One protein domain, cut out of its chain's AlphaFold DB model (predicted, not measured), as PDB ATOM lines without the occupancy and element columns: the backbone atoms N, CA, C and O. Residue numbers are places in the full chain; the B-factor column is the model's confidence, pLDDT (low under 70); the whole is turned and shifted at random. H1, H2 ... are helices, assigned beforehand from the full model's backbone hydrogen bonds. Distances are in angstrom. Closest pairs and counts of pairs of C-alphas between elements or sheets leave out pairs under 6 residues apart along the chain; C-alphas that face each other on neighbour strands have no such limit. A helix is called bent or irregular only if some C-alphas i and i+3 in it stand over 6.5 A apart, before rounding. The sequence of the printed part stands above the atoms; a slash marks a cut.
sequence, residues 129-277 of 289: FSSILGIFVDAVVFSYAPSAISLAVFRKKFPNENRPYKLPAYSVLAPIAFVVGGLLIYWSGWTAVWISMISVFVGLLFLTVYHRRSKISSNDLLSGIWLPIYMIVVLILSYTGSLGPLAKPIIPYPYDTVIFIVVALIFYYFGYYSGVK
ATOM      1  N   PHE A 129       9.371  35.975  40.379       72.44
ATOM      2  CA  PHE A 129      10.013  36.540  39.187       72.44
ATOM      3  C   PHE A 129      11.221  35.705  38.736       72.44
ATOM      4  O   PHE A 129      11.338  35.373  37.558       72.44
ATOM      5  N   SER A 130      12.070  35.284  39.680       71.75
ATOM      6  CA  SER A 130      13.242  34.451  39.384       71.75
ATOM      7  C   SER A 130      12.864  33.098  38.774       71.75
ATOM      8  O   SER A 130      13.582  32.604  37.908       71.75
ATOM      9  N   SER A 131      11.748  32.496  39.198       72.69
ATOM     10  CA  SER A 131      11.275  31.222  38.644       72.69
ATOM     11  C   SER A 131      10.758  31.380  37.214       72.69
ATOM     12  O   SER A 131      11.046  30.534  36.372       72.69
ATOM     13  N   ILE A 132      10.032  32.467  36.923       80.88
ATOM     14  CA  ILE A 132       9.523  32.751  35.571       80.88
ATOM     15  C   ILE A 132      10.678  33.018  34.602       80.88
ATOM     16  O   ILE A 132      10.663  32.510  33.481       80.88
ATOM     17  N   LEU A 133      11.682  33.795  35.027       80.44
ATOM     18  CA  LEU A 133      12.803  34.176  34.168       80.44
ATOM     19  C   LEU A 133      13.576  32.970  33.627       80.44
ATOM     20  O   LEU A 133      13.853  32.935  32.432       80.44
ATOM     21  N   GLY A 134      13.889  31.979  34.470       82.31
ATOM     22  CA  GLY A 134      14.612  30.780  34.028       82.31
ATOM     23  C   GLY A 134      13.858  30.027  32.929       82.31
ATOM     24  O   GLY A 134      14.416  29.722  31.881       82.31
ATOM     25  N   ILE A 135      12.553  29.830  33.121       85.75
ATOM     26  CA  ILE A 135      11.687  29.134  32.158       85.75
ATOM     27  C   ILE A 135      11.548  29.924  30.852       85.75
ATOM     28  O   ILE A 135      11.548  29.349  29.764       85.75
ATOM     29  N   PHE A 136      11.440  31.251  30.941       85.62
ATOM     30  CA  PHE A 136      11.396  32.111  29.761       85.62
ATOM     31  C   PHE A 136      12.688  32.014  28.942       85.62
ATOM     32  O   PHE A 136      12.625  31.810  27.729       85.62
ATOM     33  N   VAL A 137      13.849  32.131  29.597       87.62
ATOM     34  CA  VAL A 137      15.157  32.017  28.936       87.62
ATOM     35  C   VAL A 137      15.291  30.653  28.269       87.62
ATOM     36  O   VAL A 137      15.643  30.591  27.091       87.62
ATOM     37  N   ASP A 138      14.922  29.579  28.963       90.69
ATOM     38  CA  ASP A 138      14.962  28.224  28.417       90.69
ATOM     39  C   ASP A 138      14.083  28.076  27.178       90.69
ATOM     40  O   ASP A 138      14.539  27.561  26.158       90.69
ATOM     41  N   ALA A 139      12.839  28.563  27.223       88.50
ATOM     42  CA  ALA A 139      11.919  28.499  26.091       88.50
ATOM     43  C   ALA A 139      12.456  29.262  24.866       88.50
ATOM     44  O   ALA A 139      12.394  28.763  23.736       88.50
ATOM     45  N   VAL A 140      13.024  30.454  25.082       88.50
ATOM     46  CA  VAL A 140      13.620  31.266  24.011       88.50
ATOM     47  C   VAL A 140      14.857  30.581  23.435       88.50
ATOM     48  O   VAL A 140      14.953  30.418  22.219       88.50
ATOM     49  N   VAL A 141      15.780  30.129  24.280       90.38
ATOM     50  CA  VAL A 141      17.018  29.476  23.838       90.38
ATOM     51  C   VAL A 141      16.721  28.156  23.128       90.38
ATOM     52  O   VAL A 141      17.316  27.860  22.089       90.38
ATOM     53  N   PHE A 142      15.745  27.394  23.618       89.38
ATOM     54  CA  PHE A 142      15.310  26.159  22.977       89.38
ATOM     55  C   PHE A 142      14.764  26.414  21.566       89.38
ATOM     56  O   PHE A 142      15.035  25.634  20.653       89.38
ATOM     57  N   SER A 143      14.076  27.540  21.336       88.81
ATOM     58  CA  SER A 143      13.601  27.920  19.995       88.81
ATOM     59  C   SER A 143      14.740  28.134  18.979       88.81
ATOM     60  O   SER A 143      14.546  27.978  17.770       88.81
ATOM     61  N   TYR A 144      15.962  28.419  19.446       88.31
ATOM     62  CA  TYR A 144      17.137  28.583  18.587       88.31
ATOM     63  C   TYR A 144      17.785  27.254  18.181       88.31
ATOM     64  O   TYR A 144      18.444  27.196  17.137       88.31
ATOM     65  N   ALA A 145      17.571  26.172  18.936       86.62
ATOM     66  CA  ALA A 145      18.188  24.873  18.669       86.62
ATOM     67  C   ALA A 145      17.832  24.314  17.268       86.62
ATOM     68  O   ALA A 145      18.755  24.013  16.499       86.62
ATOM     69  N   PRO A 146      16.549  24.266  16.845       89.56
ATOM     70  CA  PRO A 146      16.198  23.885  15.475       89.56
ATOM     71  C   PRO A 146      16.793  24.816  14.411       89.56
ATOM     72  O   PRO A 146      17.124  24.363  13.314       89.56
ATOM     73  N   SER A 147      16.972  26.106  14.719       91.12
ATOM     74  CA  SER A 147      17.502  27.102  13.776       91.12
ATOM     75  C   SER A 147      18.965  26.827  13.409       91.12
ATOM     76  O   SER A 147      19.337  26.904  12.234       91.12
ATOM     77  N   ALA A 148      19.789  26.434  14.388       92.81
ATOM     78  CA  ALA A 148      21.193  26.084  14.166       92.81
ATOM     79  C   ALA A 148      21.347  24.853  13.252       92.81
ATOM     80  O   ALA A 148      22.164  24.855  12.325       92.81
ATOM     81  N   ILE A 149      20.529  23.819  13.468       93.31
ATOM     82  CA  ILE A 149      20.515  22.614  12.626       93.31
ATOM     83  C   ILE A 149      19.971  22.936  11.228       93.31
ATOM     84  O   ILE A 149      20.581  22.554  10.227       93.31
ATOM     85  N   SER A 150      18.876  23.698  11.144       91.75
ATOM     86  CA  SER A 150      18.244  24.085   9.875       91.75
ATOM     87  C   SER A 150      19.215  24.820   8.953       91.75
ATOM     88  O   SER A 150      19.277  24.517   7.760       91.75
ATOM     89  N   LEU A 151      20.047  25.722   9.492       92.75
ATOM     90  CA  LEU A 151      21.099  26.387   8.720       92.75
ATOM     91  C   LEU A 151      22.036  25.371   8.052       92.75
ATOM     92  O   LEU A 151      22.290  25.467   6.850       92.75
ATOM     93  N   ALA A 152      22.548  24.396   8.804       92.50
ATOM     94  CA  ALA A 152      23.475  23.400   8.276       92.50
ATOM     95  C   ALA A 152      22.807  22.469   7.251       92.50
ATOM     96  O   ALA A 152      23.390  22.185   6.200       92.50
ATOM     97  N   VAL A 153      21.560  22.058   7.500       91.62
ATOM     98  CA  VAL A 153      20.768  21.251   6.558       91.62
ATOM     99  C   VAL A 153      20.539  22.013   5.250       91.62
ATOM    100  O   VAL A 153      20.825  21.478   4.177       91.62
ATOM    101  N   PHE A 154      20.120  23.282   5.302       90.50
ATOM    102  CA  PHE A 154      19.907  24.097   4.101       90.50
ATOM    103  C   PHE A 154      21.195  24.362   3.320       90.50
ATOM    104  O   PHE A 154      21.169  24.416   2.090       90.50
ATOM    105  N   ARG A 155      22.345  24.476   3.994       90.25
ATOM    106  CA  ARG A 155      23.650  24.596   3.319       90.25
ATOM    107  C   ARG A 155      23.994  23.345   2.515       90.25
ATOM    108  O   ARG A 155      24.514  23.478   1.412       90.25
ATOM    109  N   LYS A 156      23.662  22.157   3.033       88.75
ATOM    110  CA  LYS A 156      23.901  20.871   2.363       88.75
ATOM    111  C   LYS A 156      22.895  20.586   1.245       88.75
ATOM    112  O   LYS A 156      23.280  20.122   0.178       88.75
ATOM    113  N   LYS A 157      21.602  20.809   1.497       87.56
ATOM    114  CA  LYS A 157      20.513  20.399   0.590       87.56
ATOM    115  C   LYS A 157      20.247  21.402  -0.533       87.56
ATOM    116  O   LYS A 157      19.825  20.986  -1.609       87.56
ATOM    117  N   PHE A 158      20.520  22.683  -0.289       88.50
ATOM    118  CA  PHE A 158      20.268  23.783  -1.220       88.50
ATOM    119  C   PHE A 158      21.538  24.618  -1.446       88.50
ATOM    120  O   PHE A 158      21.580  25.803  -1.109       88.50
ATOM    121  N   PRO A 159      22.633  24.032  -1.967       86.25
ATOM    122  CA  PRO A 159      23.925  24.716  -2.048       86.25
ATOM    123  C   PRO A 159      23.885  25.963  -2.943       86.25
ATOM    124  O   PRO A 159      24.493  26.973  -2.580       86.25
ATOM    125  N   ASN A 160      23.107  25.916  -4.029       87.12
ATOM    126  CA  ASN A 160      23.075  26.925  -5.093       87.12
ATOM    127  C   ASN A 160      22.064  28.056  -4.873       87.12
ATOM    128  O   ASN A 160      21.926  28.912  -5.741       87.12
ATOM    129  N   GLU A 161      21.363  28.079  -3.739       87.00
ATOM    130  CA  GLU A 161      20.385  29.136  -3.488       87.00
ATOM    131  C   GLU A 161      21.030  30.514  -3.373       87.00
ATOM    132  O   GLU A 161      22.123  30.665  -2.800       87.00
ATOM    133  N   ASN A 162      20.321  31.524  -3.890       88.75
ATOM    134  CA  ASN A 162      20.750  32.908  -3.778       88.75
ATOM    135  C   ASN A 162      20.671  33.345  -2.312       88.75
ATOM    136  O   ASN A 162      19.646  33.206  -1.646       88.75
ATOM    137  N   ARG A 163      21.782  33.854  -1.782       89.00
ATOM    138  CA  ARG A 163      21.909  34.201  -0.367       89.00
ATOM    139  C   ARG A 163      22.505  35.594  -0.246       89.00
ATOM    140  O   ARG A 163      23.725  35.713  -0.378       89.00
ATOM    141  N   PRO A 164      21.683  36.608   0.076       90.44
ATOM    142  CA  PRO A 164      22.160  37.965   0.336       90.44
ATOM    143  C   PRO A 164      23.208  38.016   1.455       90.44
ATOM    144  O   PRO A 164      24.108  38.849   1.432       90.44
ATOM    145  N   TYR A 165      23.125  37.088   2.415       89.88
ATOM    146  CA  TYR A 165      24.098  36.931   3.489       89.88
ATOM    147  C   TYR A 165      24.576  35.478   3.625       89.88
ATOM    148  O   TYR A 165      23.792  34.520   3.632       89.88
ATOM    149  N   LYS A 166      25.892  35.298   3.772       88.75
ATOM    150  CA  LYS A 166      26.525  34.001   4.035       88.75
ATOM    151  C   LYS A 166      27.311  34.089   5.339       88.75
ATOM    152  O   LYS A 166      28.327  34.767   5.393       88.75
ATOM    153  N   LEU A 167      26.838  33.383   6.369       89.50
ATOM    154  CA  LEU A 167      27.548  33.275   7.640       89.50
ATOM    155  C   LEU A 167      28.893  32.552   7.412       89.50
ATOM    156  O   LEU A 167      28.871  31.398   6.959       89.50
ATOM    157  N   PRO A 168      30.043  33.187   7.698       88.94
ATOM    158  CA  PRO A 168      31.336  32.516   7.633       88.94
ATOM    159  C   PRO A 168      31.420  31.411   8.693       88.94
ATOM    160  O   PRO A 168      30.778  31.498   9.735       88.94
ATOM    161  N   ALA A 169      32.199  30.358   8.424       92.12
ATOM    162  CA  ALA A 169      32.455  29.261   9.368       92.12
ATOM    163  C   ALA A 169      31.194  28.604   9.985       92.12
ATOM    164  O   ALA A 169      31.228  28.114  11.114       92.12
ATOM    165  N   TYR A 170      30.075  28.552   9.246       91.75
ATOM    166  CA  TYR A 170      28.811  27.993   9.752       91.75
ATOM    167  C   TYR A 170      28.940  26.545  10.259       91.75
ATOM    168  O   TYR A 170      28.215  26.160  11.169       91.75
ATOM    169  N   SER A 171      29.859  25.755   9.692       91.31
ATOM    170  CA  SER A 171      30.126  24.368  10.090       91.31
ATOM    171  C   SER A 171      30.672  24.236  11.510       91.31
ATOM    172  O   SER A 171      30.559  23.167  12.092       91.31
ATOM    173  N   VAL A 172      31.252  25.305  12.061       94.94
ATOM    174  CA  VAL A 172      31.775  25.363  13.433       94.94
ATOM    175  C   VAL A 172      30.829  26.162  14.327       94.94
ATOM    176  O   VAL A 172      30.494  25.725  15.423       94.94
ATOM    177  N   LEU A 173      30.325  27.300  13.837       94.88
ATOM    178  CA  LEU A 173      29.440  28.166  14.617       94.88
ATOM    179  C   LEU A 173      28.081  27.523  14.917       94.88
ATOM    180  O   LEU A 173      27.556  27.727  16.006       94.88
ATOM    181  N   ALA A 174      27.504  26.748  13.993       94.69
ATOM    182  CA  ALA A 174      26.196  26.131  14.213       94.69
ATOM    183  C   ALA A 174      26.215  25.029  15.296       94.69
ATOM    184  O   ALA A 174      25.363  25.098  16.184       94.69
ATOM    185  N   PRO A 175      27.166  24.069  15.301       95.75
ATOM    186  CA  PRO A 175      27.294  23.136  16.420       95.75
ATOM    187  C   PRO A 175      27.567  23.845  17.750       95.75
ATOM    188  O   PRO A 175      26.937  23.514  18.750       95.75
ATOM    189  N   ILE A 176      28.452  24.854  17.769       95.81
ATOM    190  CA  ILE A 176      28.752  25.615  18.994       95.81
ATOM    191  C   ILE A 176      27.499  26.320  19.513       95.81
ATOM    192  O   ILE A 176      27.203  26.224  20.698       95.81
ATOM    193  N   ALA A 177      26.732  26.983  18.644       94.56
ATOM    194  CA  ALA A 177      25.496  27.655  19.038       94.56
ATOM    195  C   ALA A 177      24.471  26.674  19.625       94.56
ATOM    196  O   ALA A 177      23.821  26.995  20.618       94.56
ATOM    197  N   PHE A 178      24.356  25.470  19.054       96.25
ATOM    198  CA  PHE A 178      23.480  24.424  19.580       96.25
ATOM    199  C   PHE A 178      23.930  23.944  20.967       96.25
ATOM    200  O   PHE A 178      23.112  23.853  21.879       96.25
ATOM    201  N   VAL A 179      25.229  23.686  21.144       96.69
ATOM    202  CA  VAL A 179      25.808  23.257  22.427       96.69
ATOM    203  C   VAL A 179      25.651  24.337  23.492       96.69
ATOM    204  O   VAL A 179      25.179  24.042  24.582       96.69
ATOM    205  N   VAL A 180      26.005  25.587  23.181       95.50
ATOM    206  CA  VAL A 180      25.886  26.716  24.116       95.50
ATOM    207  C   VAL A 180      24.426  26.953  24.487       95.50
ATOM    208  O   VAL A 180      24.127  27.121  25.663       95.50
ATOM    209  N   GLY A 181      23.505  26.900  23.520       94.62
ATOM    210  CA  GLY A 181      22.075  26.996  23.805       94.62
ATOM    211  C   GLY A 181      21.591  25.870  24.721       94.62
ATOM    212  O   GLY A 181      20.909  26.118  25.709       94.62
ATOM    213  N   GLY A 182      22.007  24.630  24.454       94.81
ATOM    214  CA  GLY A 182      21.712  23.503  25.335       94.81
ATOM    215  C   GLY A 182      22.294  23.674  26.743       94.81
ATOM    216  O   GLY A 182      21.612  23.375  27.715       94.81
ATOM    217  N   LEU A 183      23.521  24.184  26.864       95.12
ATOM    218  CA  LEU A 183      24.166  24.435  28.155       95.12
ATOM    219  C   LEU A 183      23.458  25.523  28.961       95.12
ATOM    220  O   LEU A 183      23.315  25.362  30.166       95.12
ATOM    221  N   LEU A 184      22.985  26.595  28.318       93.75
ATOM    222  CA  LEU A 184      22.194  27.628  28.995       93.75
ATOM    223  C   LEU A 184      20.913  27.044  29.600       93.75
ATOM    224  O   LEU A 184      20.579  27.382  30.730       93.75
ATOM    225  N   ILE A 185      20.266  26.117  28.884       93.50
ATOM    226  CA  ILE A 185      19.118  25.368  29.404       93.50
ATOM    227  C   ILE A 185      19.555  24.447  30.543       93.50
ATOM    228  O   ILE A 185      18.935  24.415  31.591       93.50
ATOM    229  N   TYR A 186      20.647  23.700  30.391       93.19
ATOM    230  CA  TYR A 186      21.131  22.814  31.452       93.19
ATOM    231  C   TYR A 186      21.459  23.572  32.751       93.19
ATOM    232  O   TYR A 186      21.142  23.106  33.846       93.19
ATOM    233  N   TRP A 187      22.060  24.758  32.630       92.25
ATOM    234  CA  TRP A 187      22.450  25.605  33.755       92.25
ATOM    235  C   TRP A 187      21.298  26.375  34.404       92.25
ATOM    236  O   TRP A 187      21.483  26.890  35.506       92.25
ATOM    237  N   SER A 188      20.113  26.423  33.788       89.44
ATOM    238  CA  SER A 188      18.920  27.016  34.410       89.44
ATOM    239  C   SER A 188      18.419  26.206  35.618       89.44
ATOM    240  O   SER A 188      17.684  26.723  36.464       89.44
ATOM    241  N   GLY A 189      18.873  24.954  35.735       89.44
ATOM    242  CA  GLY A 189      18.581  24.050  36.839       89.44
ATOM    243  C   GLY A 189      17.298  23.247  36.640       89.44
ATOM    244  O   GLY A 189      16.439  23.575  35.821       89.44
ATOM    245  N   TRP A 190      17.157  22.175  37.425       91.94
ATOM    246  CA  TRP A 190      16.099  21.175  37.242       91.94
ATOM    247  C   TRP A 190      14.701  21.771  37.049       91.94
ATOM    248  O   TRP A 190      14.011  21.411  36.095       91.94
ATOM    249  N   THR A 191      14.288  22.687  37.931       88.81
ATOM    250  CA  THR A 191      12.929  23.247  37.928       88.81
ATOM    251  C   THR A 191      12.589  23.962  36.626       88.81
ATOM    252  O   THR A 191      11.510  23.750  36.078       88.81
ATOM    253  N   ALA A 192      13.505  24.786  36.119       89.44
ATOM    254  CA  ALA A 192      13.290  25.508  34.873       89.44
ATOM    255  C   ALA A 192      13.298  24.547  33.675       89.44
ATOM    256  O   ALA A 192      12.385  24.605  32.846       89.44
ATOM    257  N   VAL A 193      14.231  23.586  33.655       93.19
ATOM    258  CA  VAL A 193      14.330  22.584  32.587       93.19
ATOM    259  C   VAL A 193      13.057  21.752  32.481       93.19
ATOM    260  O   VAL A 193      12.482  21.668  31.396       93.19
ATOM    261  N   TRP A 194      12.582  21.130  33.566       91.62
ATOM    262  CA  TRP A 194      11.456  20.197  33.442       91.62
ATOM    263  C   TRP A 194      10.155  20.899  33.054       91.62
ATOM    264  O   TRP A 194       9.412  20.373  32.222       91.62
ATOM    265  N   ILE A 195       9.914  22.106  33.574       90.62
ATOM    266  CA  ILE A 195       8.739  22.903  33.206       90.62
ATOM    267  C   ILE A 195       8.823  23.295  31.730       90.62
ATOM    268  O   ILE A 195       7.876  23.057  30.981       90.62
ATOM    269  N   SER A 196       9.969  23.815  31.283       89.75
ATOM    270  CA  SER A 196      10.173  24.223  29.888       89.75
ATOM    271  C   SER A 196      10.023  23.051  28.918       89.75
ATOM    272  O   SER A 196       9.331  23.167  27.905       89.75
ATOM    273  N   MET A 197      10.609  21.893  29.241       91.44
ATOM    274  CA  MET A 197      10.512  20.696  28.404       91.44
ATOM    275  C   MET A 197       9.073  20.197  28.301       91.44
ATOM    276  O   MET A 197       8.628  19.900  27.195       91.44
ATOM    277  N   ILE A 198       8.317  20.145  29.405       90.31
ATOM    278  CA  ILE A 198       6.898  19.758  29.363       90.31
ATOM    279  C   ILE A 198       6.100  20.736  28.502       90.31
ATOM    280  O   ILE A 198       5.312  20.300  27.665       90.31
ATOM    281  N   SER A 199       6.322  22.040  28.647       87.44
ATOM    282  CA  SER A 199       5.620  23.056  27.859       87.44
ATOM    283  C   SER A 199       5.866  22.907  26.359       87.44
ATOM    284  O   SER A 199       4.925  22.954  25.563       87.44
ATOM    285  N   VAL A 200       7.112  22.646  25.964       88.19
ATOM    286  CA  VAL A 200       7.455  22.348  24.569       88.19
ATOM    287  C   VAL A 200       6.843  21.013  24.127       88.19
ATOM    288  O   VAL A 200       6.303  20.932  23.024       88.19
ATOM    289  N   PHE A 201       6.855  19.979  24.976       88.69
ATOM    290  CA  PHE A 201       6.240  18.680  24.677       88.69
ATOM    291  C   PHE A 201       4.740  18.799  24.429       88.69
ATOM    292  O   PHE A 201       4.236  18.216  23.473       88.69
ATOM    293  N   VAL A 202       4.031  19.577  25.247       88.38
ATOM    294  CA  VAL A 202       2.605  19.865  25.060       88.38
ATOM    295  C   VAL A 202       2.378  20.587  23.733       88.38
ATOM    296  O   VAL A 202       1.454  20.231  23.007       88.38
ATOM    297  N   GLY A 203       3.243  21.537  23.364       86.38
ATOM    298  CA  GLY A 203       3.196  22.199  22.056       86.38
ATOM    299  C   GLY A 203       3.398  21.237  20.879       86.38
ATOM    300  O   GLY A 203       2.641  21.275  19.909       86.38
ATOM    301  N   LEU A 204       4.370  20.325  20.974       84.31
ATOM    302  CA  LEU A 204       4.622  19.292  19.962       84.31
ATOM    303  C   LEU A 204       3.472  18.275  19.875       84.31
ATOM    304  O   LEU A 204       3.057  17.887  18.780       84.31
ATOM    305  N   LEU A 205       2.911  17.864  21.014       84.31
ATOM    306  CA  LEU A 205       1.737  16.994  21.066       84.31
ATOM    307  C   LEU A 205       0.531  17.687  20.425       84.31
ATOM    308  O   LEU A 205      -0.158  17.104  19.595       84.31
ATOM    309  N   PHE A 206       0.304  18.956  20.757       84.06
ATOM    310  CA  PHE A 206      -0.754  19.754  20.155       84.06
ATOM    311  C   PHE A 206      -0.606  19.817  18.631       84.06
ATOM    312  O   PHE A 206      -1.571  19.541  17.915       84.06
ATOM    313  N   LEU A 207       0.606  20.094  18.140       79.25
ATOM    314  CA  LEU A 207       0.912  20.107  16.712       79.25
ATOM    315  C   LEU A 207       0.567  18.761  16.058       79.25
ATOM    316  O   LEU A 207      -0.158  18.731  15.070       79.25
ATOM    317  N   THR A 208       1.029  17.648  16.633       75.00
ATOM    318  CA  THR A 208       0.808  16.290  16.094       75.00
ATOM    319  C   THR A 208      -0.643  15.808  16.181       75.00
ATOM    320  O   THR A 208      -1.084  15.052  15.318       75.00
ATOM    321  N   VAL A 209      -1.420  16.247  17.172       76.88
ATOM    322  CA  VAL A 209      -2.855  15.925  17.283       76.88
ATOM    323  C   VAL A 209      -3.679  16.765  16.306       76.88
ATOM    324  O   VAL A 209      -4.566  16.238  15.626       76.88
ATOM    325  N   TYR A 210      -3.373  18.061  16.192       74.25
ATOM    326  CA  TYR A 210      -4.041  18.968  15.254       74.25
ATOM    327  C   TYR A 210      -3.687  18.661  13.787       74.25
ATOM    328  O   TYR A 210      -4.452  18.971  12.871       74.25
ATOM    329  N   HIS A 211      -2.585  17.937  13.573       66.12
ATOM    330  CA  HIS A 211      -2.054  17.495  12.283       66.12
ATOM    331  C   HIS A 211      -3.000  16.623  11.430       66.12
ATOM    332  O   HIS A 211      -2.734  16.401  10.252       66.12
ATOM    333  N   ARG A 212      -4.167  16.187  11.931       55.78
ATOM    334  CA  ARG A 212      -5.161  15.453  11.111       55.78
ATOM    335  C   ARG A 212      -5.662  16.220   9.866       55.78
ATOM    336  O   ARG A 212      -6.427  15.651   9.091       55.78
ATOM    337  N   ARG A 213      -5.255  17.481   9.657       54.44
ATOM    338  CA  ARG A 213      -5.568  18.295   8.467       54.44
ATOM    339  C   ARG A 213      -4.361  18.836   7.681       54.44
ATOM    340  O   ARG A 213      -4.581  19.416   6.622       54.44
ATOM    341  N   SER A 214      -3.119  18.656   8.138       55.38
ATOM    342  CA  SER A 214      -1.919  19.151   7.437       55.38
ATOM    343  C   SER A 214      -1.204  18.037   6.662       55.38
ATOM    344  O   SER A 214      -1.365  16.856   6.942       55.38
ATOM    345  N   LYS A 215      -0.418  18.392   5.642       64.19
ATOM    346  CA  LYS A 215       0.288  17.456   4.739       64.19
ATOM    347  C   LYS A 215       1.662  16.972   5.264       64.19
ATOM    348  O   LYS A 215       2.454  16.477   4.471       64.19
ATOM    349  N   ILE A 216       1.976  17.121   6.560       66.56
ATOM    350  CA  ILE A 216       3.183  16.538   7.196       66.56
ATOM    351  C   ILE A 216       3.183  15.018   6.987       66.56
ATOM    352  O   ILE A 216       2.280  14.300   7.427       66.56
ATOM    353  N   SER A 217       4.201  14.533   6.288       74.06
ATOM    354  CA  SER A 217       4.389  13.117   6.007       74.06
ATOM    355  C   SER A 217       5.006  12.394   7.206       74.06
ATOM    356  O   SER A 217       5.665  12.998   8.054       74.06
ATOM    357  N   SER A 218       4.870  11.066   7.257       75.62
ATOM    358  CA  SER A 218       5.594  10.241   8.236       75.62
ATOM    359  C   SER A 218       7.111  10.466   8.170       75.62
ATOM    360  O   SER A 218       7.780  10.395   9.196       75.62
ATOM    361  N   ASN A 219       7.647  10.802   6.992       76.88
ATOM    362  CA  ASN A 219       9.066  11.109   6.816       76.88
ATOM    363  C   ASN A 219       9.464  12.420   7.499       76.88
ATOM    364  O   ASN A 219      10.558  12.497   8.049       76.88
ATOM    365  N   ASP A 220       8.591  13.425   7.516       79.19
ATOM    366  CA  ASP A 220       8.859  14.695   8.200       79.19
ATOM    367  C   ASP A 220       8.858  14.500   9.724       79.19
ATOM    368  O   ASP A 220       9.731  15.021  10.418       79.19
ATOM    369  N   LEU A 221       7.944  13.667  10.245       79.81
ATOM    370  CA  LEU A 221       7.917  13.293  11.665       79.81
ATOM    371  C   LEU A 221       9.165  12.500  12.073       79.81
ATOM    372  O   LEU A 221       9.780  12.806  13.092       79.81
ATOM    373  N   LEU A 222       9.573  11.519  11.261       82.50
ATOM    374  CA  LEU A 222      10.806  10.759  11.487       82.50
ATOM    375  C   LEU A 222      12.043  11.663  11.433       82.50
ATOM    376  O   LEU A 222      12.946  11.515  12.249       82.50
ATOM    377  N   SER A 223      12.060  12.642  10.530       85.38
ATOM    378  CA  SER A 223      13.155  13.614  10.417       85.38
ATOM    379  C   SER A 223      13.237  14.558  11.618       85.38
ATOM    380  O   SER A 223      14.313  15.066  11.927       85.38
ATOM    381  N   GLY A 224      12.113  14.798  12.299       87.75
ATOM    382  CA  GLY A 224      12.023  15.625  13.503       87.75
ATOM    383  C   GLY A 224      12.208  14.868  14.822       87.75
ATOM    384  O   GLY A 224      12.264  15.508  15.870       87.75
ATOM    385  N   ILE A 225      12.323  13.532  14.804       91.31
ATOM    386  CA  ILE A 225      12.313  12.700  16.022       91.31
ATOM    387  C   ILE A 225      13.488  12.978  16.968       91.31
ATOM    388  O   ILE A 225      13.383  12.764  18.176       91.31
ATOM    389  N   TRP A 226      14.596  13.499  16.436       93.69
ATOM    390  CA  TRP A 226      15.762  13.878  17.230       93.69
ATOM    391  C   TRP A 226      15.407  14.903  18.314       93.69
ATOM    392  O   TRP A 226      16.015  14.866  19.376       93.69
ATOM    393  N   LEU A 227      14.422  15.782  18.082       92.38
ATOM    394  CA  LEU A 227      14.063  16.853  19.009       92.38
ATOM    395  C   LEU A 227      13.344  16.314  20.264       92.38
ATOM    396  O   LEU A 227      13.859  16.547  21.355       92.38
ATOM    397  N   PRO A 228      12.242  15.536  20.169       93.06
ATOM    398  CA  PRO A 228      11.656  14.862  21.332       93.06
ATOM    399  C   PRO A 228      12.652  13.994  22.106       93.06
ATOM    400  O   PRO A 228      12.676  14.025  23.334       93.06
ATOM    401  N   ILE A 229      13.500  13.233  21.404       95.31
ATOM    402  CA  ILE A 229      14.501  12.389  22.067       95.31
ATOM    403  C   ILE A 229      15.530  13.273  22.790       95.31
ATOM    404  O   ILE A 229      15.843  13.007  23.948       95.31
ATOM    405  N   TYR A 230      16.000  14.354  22.159       94.94
ATOM    406  CA  TYR A 230      16.916  15.312  22.781       94.94
ATOM    407  C   TYR A 230      16.323  15.897  24.062       94.94
ATOM    408  O   TYR A 230      17.000  15.927  25.082       94.94
ATOM    409  N   MET A 231      15.046  16.284  24.047       94.44
ATOM    410  CA  MET A 231      14.358  16.811  25.229       94.44
ATOM    411  C   MET A 231      14.322  15.803  26.386       94.44
ATOM    412  O   MET A 231      14.587  16.175  27.527       94.44
ATOM    413  N   ILE A 232      14.043  14.523  26.107       95.94
ATOM    414  CA  ILE A 232      14.080  13.458  27.126       95.94
ATOM    415  C   ILE A 232      15.493  13.301  27.684       95.94
ATOM    416  O   ILE A 232      15.674  13.181  28.893       95.94
ATOM    417  N   VAL A 233      16.511  13.325  26.823       96.12
ATOM    418  CA  VAL A 233      17.901  13.204  27.269       96.12
ATOM    419  C   VAL A 233      18.322  14.415  28.107       96.12
ATOM    420  O   VAL A 233      18.952  14.230  29.144       96.12
ATOM    421  N   VAL A 234      17.927  15.633  27.725       95.44
ATOM    422  CA  VAL A 234      18.161  16.854  28.517       95.44
ATOM    423  C   VAL A 234      17.496  16.747  29.891       95.44
ATOM    424  O   VAL A 234      18.139  17.075  30.886       95.44
ATOM    425  N   LEU A 235      16.267  16.226  29.979       95.75
ATOM    426  CA  LEU A 235      15.607  15.946  31.262       95.75
ATOM    427  C   LEU A 235      16.416  14.959  32.112       95.75
ATOM    428  O   LEU A 235      16.679  15.224  33.280       95.75
ATOM    429  N   ILE A 236      16.848  13.837  31.539       95.69
ATOM    430  CA  ILE A 236      17.622  12.825  32.273       95.69
ATOM    431  C   ILE A 236      18.948  13.412  32.771       95.69
ATOM    432  O   ILE A 236      19.303  13.231  33.936       95.69
ATOM    433  N   LEU A 237      19.675  14.140  31.921       95.56
ATOM    434  CA  LEU A 237      20.935  14.777  32.306       95.56
ATOM    435  C   LEU A 237      20.723  15.855  33.369       95.56
ATOM    436  O   LEU A 237      21.466  15.891  34.342       95.56
ATOM    437  N   SER A 238      19.689  16.685  33.235       95.06
ATOM    438  CA  SER A 238      19.344  17.703  34.233       95.06
ATOM    439  C   SER A 238      18.968  17.081  35.580       95.06
ATOM    440  O   SER A 238      19.377  17.587  36.618       95.06
ATOM    441  N   TYR A 239      18.262  15.945  35.587       94.94
ATOM    442  CA  TYR A 239      17.914  15.237  36.820       94.94
ATOM    443  C   TYR A 239      19.128  14.594  37.507       94.94
ATOM    444  O   TYR A 239      19.234  14.598  38.732       94.94
ATOM    445  N   THR A 240      20.026  13.999  36.719       94.25
ATOM    446  CA  THR A 240      21.158  13.196  37.220       94.25
ATOM    447  C   THR A 240      22.437  13.999  37.465       94.25
ATOM    448  O   THR A 240      23.332  13.519  38.170       94.25
ATOM    449  N   GLY A 241      22.524  15.195  36.884       93.06
ATOM    450  CA  GLY A 241      23.659  16.101  36.972       93.06
ATOM    451  C   GLY A 241      23.706  16.925  38.258       93.06
ATOM    452  O   GLY A 241      22.853  16.803  39.139       93.06
ATOM    453  N   SER A 242      24.718  17.788  38.370       91.12
ATOM    454  CA  SER A 242      24.992  18.553  39.597       91.12
ATOM    455  C   SER A 242      23.923  19.588  39.958       91.12
ATOM    456  O   SER A 242      23.781  19.930  41.127       91.12
ATOM    457  N   LEU A 243      23.158  20.052  38.967       89.06
ATOM    458  CA  LEU A 243      22.064  21.021  39.121       89.06
ATOM    459  C   LEU A 243      20.684  20.347  39.239       89.06
ATOM    460  O   LEU A 243      19.644  21.011  39.154       89.06
ATOM    461  N   GLY A 244      20.685  19.022  39.398       89.88
ATOM    462  CA  GLY A 244      19.507  18.194  39.604       89.88
ATOM    463  C   GLY A 244      18.971  18.241  41.040       89.88
ATOM    464  O   GLY A 244      19.593  18.811  41.934       89.88
ATOM    465  N   PRO A 245      17.819  17.603  41.302       91.31
ATOM    466  CA  PRO A 245      17.210  17.563  42.633       91.31
ATOM    467  C   PRO A 245      17.868  16.538  43.578       91.31
ATOM    468  O   PRO A 245      17.482  16.433  44.742       91.31
ATOM    469  N   LEU A 246      18.814  15.729  43.088       89.12
ATOM    470  CA  LEU A 246      19.459  14.673  43.866       89.12
ATOM    471  C   LEU A 246      20.465  15.260  44.866       89.12
ATOM    472  O   LEU A 246      21.382  15.978  44.485       89.12
ATOM    473  N   ALA A 247      20.361  14.868  46.141       84.56
ATOM    474  CA  ALA A 247      21.289  15.315  47.190       84.56
ATOM    475  C   ALA A 247      22.752  14.909  46.926       84.56
ATOM    476  O   ALA A 247      23.681  15.588  47.359       84.56
ATOM    477  N   LYS A 248      22.960  13.789  46.224       89.06
ATOM    478  CA  LYS A 248      24.253  13.392  45.664       89.06
ATOM    479  C   LYS A 248      24.066  13.192  44.160       89.06
ATOM    480  O   LYS A 248      23.352  12.256  43.790       89.06
ATOM    481  N   PRO A 249      24.658  14.040  43.307       90.94
ATOM    482  CA  PRO A 249      24.512  13.889  41.868       90.94
ATOM    483  C   PRO A 249      25.189  12.596  41.412       90.94
ATOM    484  O   PRO A 249      26.274  12.252  41.882       90.94
ATOM    485  N   ILE A 250      24.540  11.883  40.491       92.94
ATOM    486  CA  ILE A 250      25.109  10.671  39.878       92.94
ATOM    487  C   ILE A 250      26.289  11.070  38.995       92.94
ATOM    488  O   ILE A 250      27.312  10.389  38.966       92.94
ATOM    489  N   ILE A 251      26.146  12.201  38.302       92.31
ATOM    490  CA  ILE A 251      27.188  12.788  37.477       92.31
ATOM    491  C   ILE A 251      27.604  14.111  38.132       92.31
ATOM    492  O   ILE A 251      26.881  15.104  38.023       92.31
ATOM    493  N   PRO A 252      28.729  14.145  38.863       92.12
ATOM    494  CA  PRO A 252      29.164  15.355  39.539       92.12
ATOM    495  C   PRO A 252      29.775  16.362  38.559       92.12
ATOM    496  O   PRO A 252      30.316  16.005  37.508       92.12
ATOM    497  N   TYR A 253      29.745  17.633  38.953       91.50
ATOM    498  CA  TYR A 253      30.499  18.687  38.283       91.50
ATOM    499  C   TYR A 253      32.011  18.394  38.348       91.50
ATOM    500  O   TYR A 253      32.486  17.965  39.404       91.50
ATOM    501  N   PRO A 254      32.797  18.620  37.272       94.50
ATOM    502  CA  PRO A 254      32.426  19.199  35.970       94.50
ATOM    503  C   PRO A 254      32.039  18.171  34.888       94.50
ATOM    504  O   PRO A 254      31.808  18.541  33.734       94.50
ATOM    505  N   TYR A 255      32.012  16.877  35.218       95.31
ATOM    506  CA  TYR A 255      31.781  15.807  34.240       95.31
ATOM    507  C   TYR A 255      30.389  15.872  33.614       95.31
ATOM    508  O   TYR A 255      30.227  15.536  32.444       95.31
ATOM    509  N   ASP A 256      29.404  16.349  34.365       94.25
ATOM    510  CA  ASP A 256      28.038  16.570  33.896       94.25
ATOM    511  C   ASP A 256      27.967  17.527  32.698       94.25
ATOM    512  O   ASP A 256      27.340  17.221  31.686       94.25
ATOM    513  N   THR A 257      28.707  18.629  32.766       95.44
ATOM    514  CA  THR A 257      28.798  19.648  31.722       95.44
ATOM    515  C   THR A 257      29.513  19.093  30.493       95.44
ATOM    516  O   THR A 257      29.073  19.306  29.364       95.44
ATOM    517  N   VAL A 258      30.589  18.323  30.690       96.81
ATOM    518  CA  VAL A 258      31.319  17.672  29.588       96.81
ATOM    519  C   VAL A 258      30.438  16.641  28.881       96.81
ATOM    520  O   VAL A 258      30.365  16.633  27.652       96.81
ATOM    521  N   ILE A 259      29.729  15.803  29.639       96.94
ATOM    522  CA  ILE A 259      28.789  14.818  29.091       96.94
ATOM    523  C   ILE A 259      27.674  15.528  28.324       96.94
ATOM    524  O   ILE A 259      27.353  15.119  27.207       96.94
ATOM    525  N   PHE A 260      27.140  16.623  28.866       97.12
ATOM    526  CA  PHE A 260      26.127  17.419  28.185       97.12
ATOM    527  C   PHE A 260      26.630  17.956  26.839       97.12
ATOM    528  O   PHE A 260      25.928  17.834  25.837       97.12
ATOM    529  N   ILE A 261      27.858  18.486  26.777       97.75
ATOM    530  CA  ILE A 261      28.474  18.958  25.523       97.75
ATOM    531  C   ILE A 261      28.534  17.833  24.485       97.75
ATOM    532  O   ILE A 261      28.131  18.029  23.336       97.75
ATOM    533  N   VAL A 262      29.015  16.652  24.881       97.88
ATOM    534  CA  VAL A 262      29.124  15.493  23.982       97.88
ATOM    535  C   VAL A 262      27.746  15.078  23.468       97.88
ATOM    536  O   VAL A 262      27.564  14.894  22.266       97.88
ATOM    537  N   VAL A 263      26.756  14.989  24.354       97.62
ATOM    538  CA  VAL A 263      25.377  14.642  23.995       97.62
ATOM    539  C   VAL A 263      24.764  15.684  23.061       97.62
ATOM    540  O   VAL A 263      24.204  15.320  22.029       97.62
ATOM    541  N   ALA A 264      24.905  16.975  23.359       97.19
ATOM    542  CA  ALA A 264      24.403  18.048  22.508       97.19
ATOM    543  C   ALA A 264      25.028  18.001  21.103       97.19
ATOM    544  O   ALA A 264      24.319  18.171  20.113       97.19
ATOM    545  N   LEU A 265      26.324  17.686  20.985       97.38
ATOM    546  CA  LEU A 265      26.970  17.470  19.687       97.38
ATOM    547  C   LEU A 265      26.396  16.254  18.948       97.38
ATOM    548  O   LEU A 265      26.112  16.350  17.753       97.38
ATOM    549  N   ILE A 266      26.182  15.129  19.639       97.56
ATOM    550  CA  ILE A 266      25.555  13.935  19.048       97.56
ATOM    551  C   ILE A 266      24.175  14.289  18.483       97.56
ATOM    552  O   ILE A 266      23.884  13.957  17.334       97.56
ATOM    553  N   PHE A 267      23.346  15.009  19.242       96.81
ATOM    554  CA  PHE A 267      22.012  15.413  18.793       96.81
ATOM    555  C   PHE A 267      22.034  16.464  17.685       96.81
ATOM    556  O   PHE A 267      21.209  16.387  16.772       96.81
ATOM    557  N   TYR A 268      23.002  17.383  17.693       96.38
ATOM    558  CA  TYR A 268      23.221  18.298  16.577       96.38
ATOM    559  C   TYR A 268      23.454  17.529  15.270       96.38
ATOM    560  O   TYR A 268      22.787  17.783  14.262       96.38
ATOM    561  N   TYR A 269      24.363  16.549  15.287       95.94
ATOM    562  CA  TYR A 269      24.638  15.732  14.108       95.94
ATOM    563  C   TYR A 269      23.465  14.811  13.761       95.94
ATOM    564  O   TYR A 269      23.152  14.666  12.579       95.94
ATOM    565  N   PHE A 270      22.760  14.254  14.748       95.25
ATOM    566  CA  PHE A 270      21.551  13.466  14.509       95.25
ATOM    567  C   PHE A 270      20.496  14.291  13.755       95.25
ATOM    568  O   PHE A 270      20.009  13.853  12.712       95.25
ATOM    569  N   GLY A 271      20.218  15.524  14.189       93.38
ATOM    570  CA  GLY A 271      19.315  16.429  13.476       93.38
ATOM    571  C   GLY A 271      19.827  16.811  12.084       93.38
ATOM    572  O   GLY A 271      19.070  16.786  11.113       93.38
ATOM    573  N   TYR A 272      21.126  17.094  11.947       93.62
ATOM    574  CA  TYR A 272      21.748  17.424  10.662       93.62
ATOM    575  C   TYR A 272      21.628  16.295   9.624       93.62
ATOM    576  O   TYR A 272      21.319  16.555   8.457       93.62
ATOM    577  N   TYR A 273      21.861  15.042  10.027       91.81
ATOM    578  CA  TYR A 273      21.751  13.887   9.132       91.81
ATOM    579  C   TYR A 273      20.301  13.482   8.862       91.81
ATOM    580  O   TYR A 273      20.007  13.036   7.752       91.81
ATOM    581  N   SER A 274      19.398  13.705   9.819       90.31
ATOM    582  CA  SER A 274      17.955  13.468   9.662       90.31
ATOM    583  C   SER A 274      17.275  14.480   8.734       90.31
ATOM    584  O   SER A 274      16.150  14.259   8.299       90.31
ATOM    585  N   GLY A 275      17.946  15.584   8.388       82.62
ATOM    586  CA  GLY A 275      17.400  16.616   7.513       82.62
ATOM    587  C   GLY A 275      16.998  16.095   6.125       82.62
ATOM    588  O   GLY A 275      17.832  15.630   5.334       82.62
ATOM    589  N   VAL A 276      15.721  16.251   5.782       78.69
ATOM    590  CA  VAL A 276      15.166  15.910   4.464       78.69
ATOM    591  C   VAL A 276      15.353  17.033   3.446       78.69
ATOM    592  O   VAL A 276      15.516  18.204   3.782       78.69
ATOM    593  N   LYS A 277      15.386  16.668   2.157       70.31
ATOM    594  CA  LYS A 277      15.344  17.655   1.070       70.31
ATOM    595  C   LYS A 277      13.892  18.102   0.923       70.31
ATOM    596  O   LYS A 277      13.030  17.249   0.748       70.31
TER     597      LYS A 277
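What this domain is: This is residues 129 to 277 of the 289 residues of the protein "Amino acid permease" of Euryarchaeota archaeon (UniProt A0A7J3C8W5). Two helices, H2 and H3, make a V; the long helix H1 runs nearly straight and slants from one face of the V into its opening beside H2, while the hairpin of H5 and H6 covers the other face, with short H4 near the last end of H6. H1b, H2, H5 and H6 form a bundle, helices packed side by side in part and crossed in part. You have 149 printed residues with six named helices, H1 to H6 in chain order, and no named strand: the class is all helix. The whole is compact, with a radius of gyration of the C-alphas of 16.5 A and spans of 53 by 40 by 28 A.

How they stand to each other: Begin at H1, residues 129 to 157, assigned as one helix by its hydrogen bonds but bent, C-alphas 143 and 146 being 6.6 A apart; its arms H1a, residues 129 to 143, and H1b, residues 146 to 157, stand at 8 degrees. H1b and H2, residues 170 to 187, form a hairpin at a shallow tilt of 19 degrees, closest at the C-alphas of Ala 148 and Ala 174, 5.0 A. H3, residues 190 to 213, touches H2 only at the corner, and only just, with 3 pairs of C-alphas within 8 A. H1a touches H3 with a steep tilt of 48 degrees, closest at the C-alphas of Ile 135 and Ala 192, 4.8 A. H5, residues 226 to 240, touches H3, closest at the C-alphas of Trp 190 and Ser 238, 5.6 A. H5 and H6, residues 255 to 274, form a hairpin at a shallow tilt of 7 degrees, closest at the C-alphas of Trp 226 and Gly 271, 5.8 A. H6 touches H2 at a steep tilt of 48 degrees, closest at the C-alphas of Val 179 and Ala 264, 5.4 A. H4, residues 218 to 224, touches H6, with the C-alphas of Ser 223 and Ser 274 closest at 4.9 A. H1a and H6 are apart. Every O i to N i+4 pair is within hydrogen-bond range in H4, H5 and H6; the others have 9 of 11 in H1a, 7 of 8 in H1b, 13 of 14 in H2 and 18 of 20 in H3.

Where its parts are: Find C-alpha 129 at (10.013, 36.540, 39.187); from there H1a runs 21.3 A and H1b, from C-alpha 146, 15.9 A. H2 measures 24.9 A. H3 starts at C-alpha 190, (16.099, 21.175, 37.242), and runs 36.1 A; it is irregular, but only just, with C-alphas 210 and 213 7.0 A apart. H4 is short, H5 measures 20.7 A, and H6 runs 28.3 A to C-alpha 274 at (17.955, 13.468, 9.662).

The domain as a whole: The C-alphas farthest apart, of Asn 162 and Ala 247, are 53.9 A apart. Look for long links at residues 158 to 169 and 241 to 254; residues 159 to 165 stand free. The printed part has no cut, and pLDDT is under 70 at residues 211 to 216.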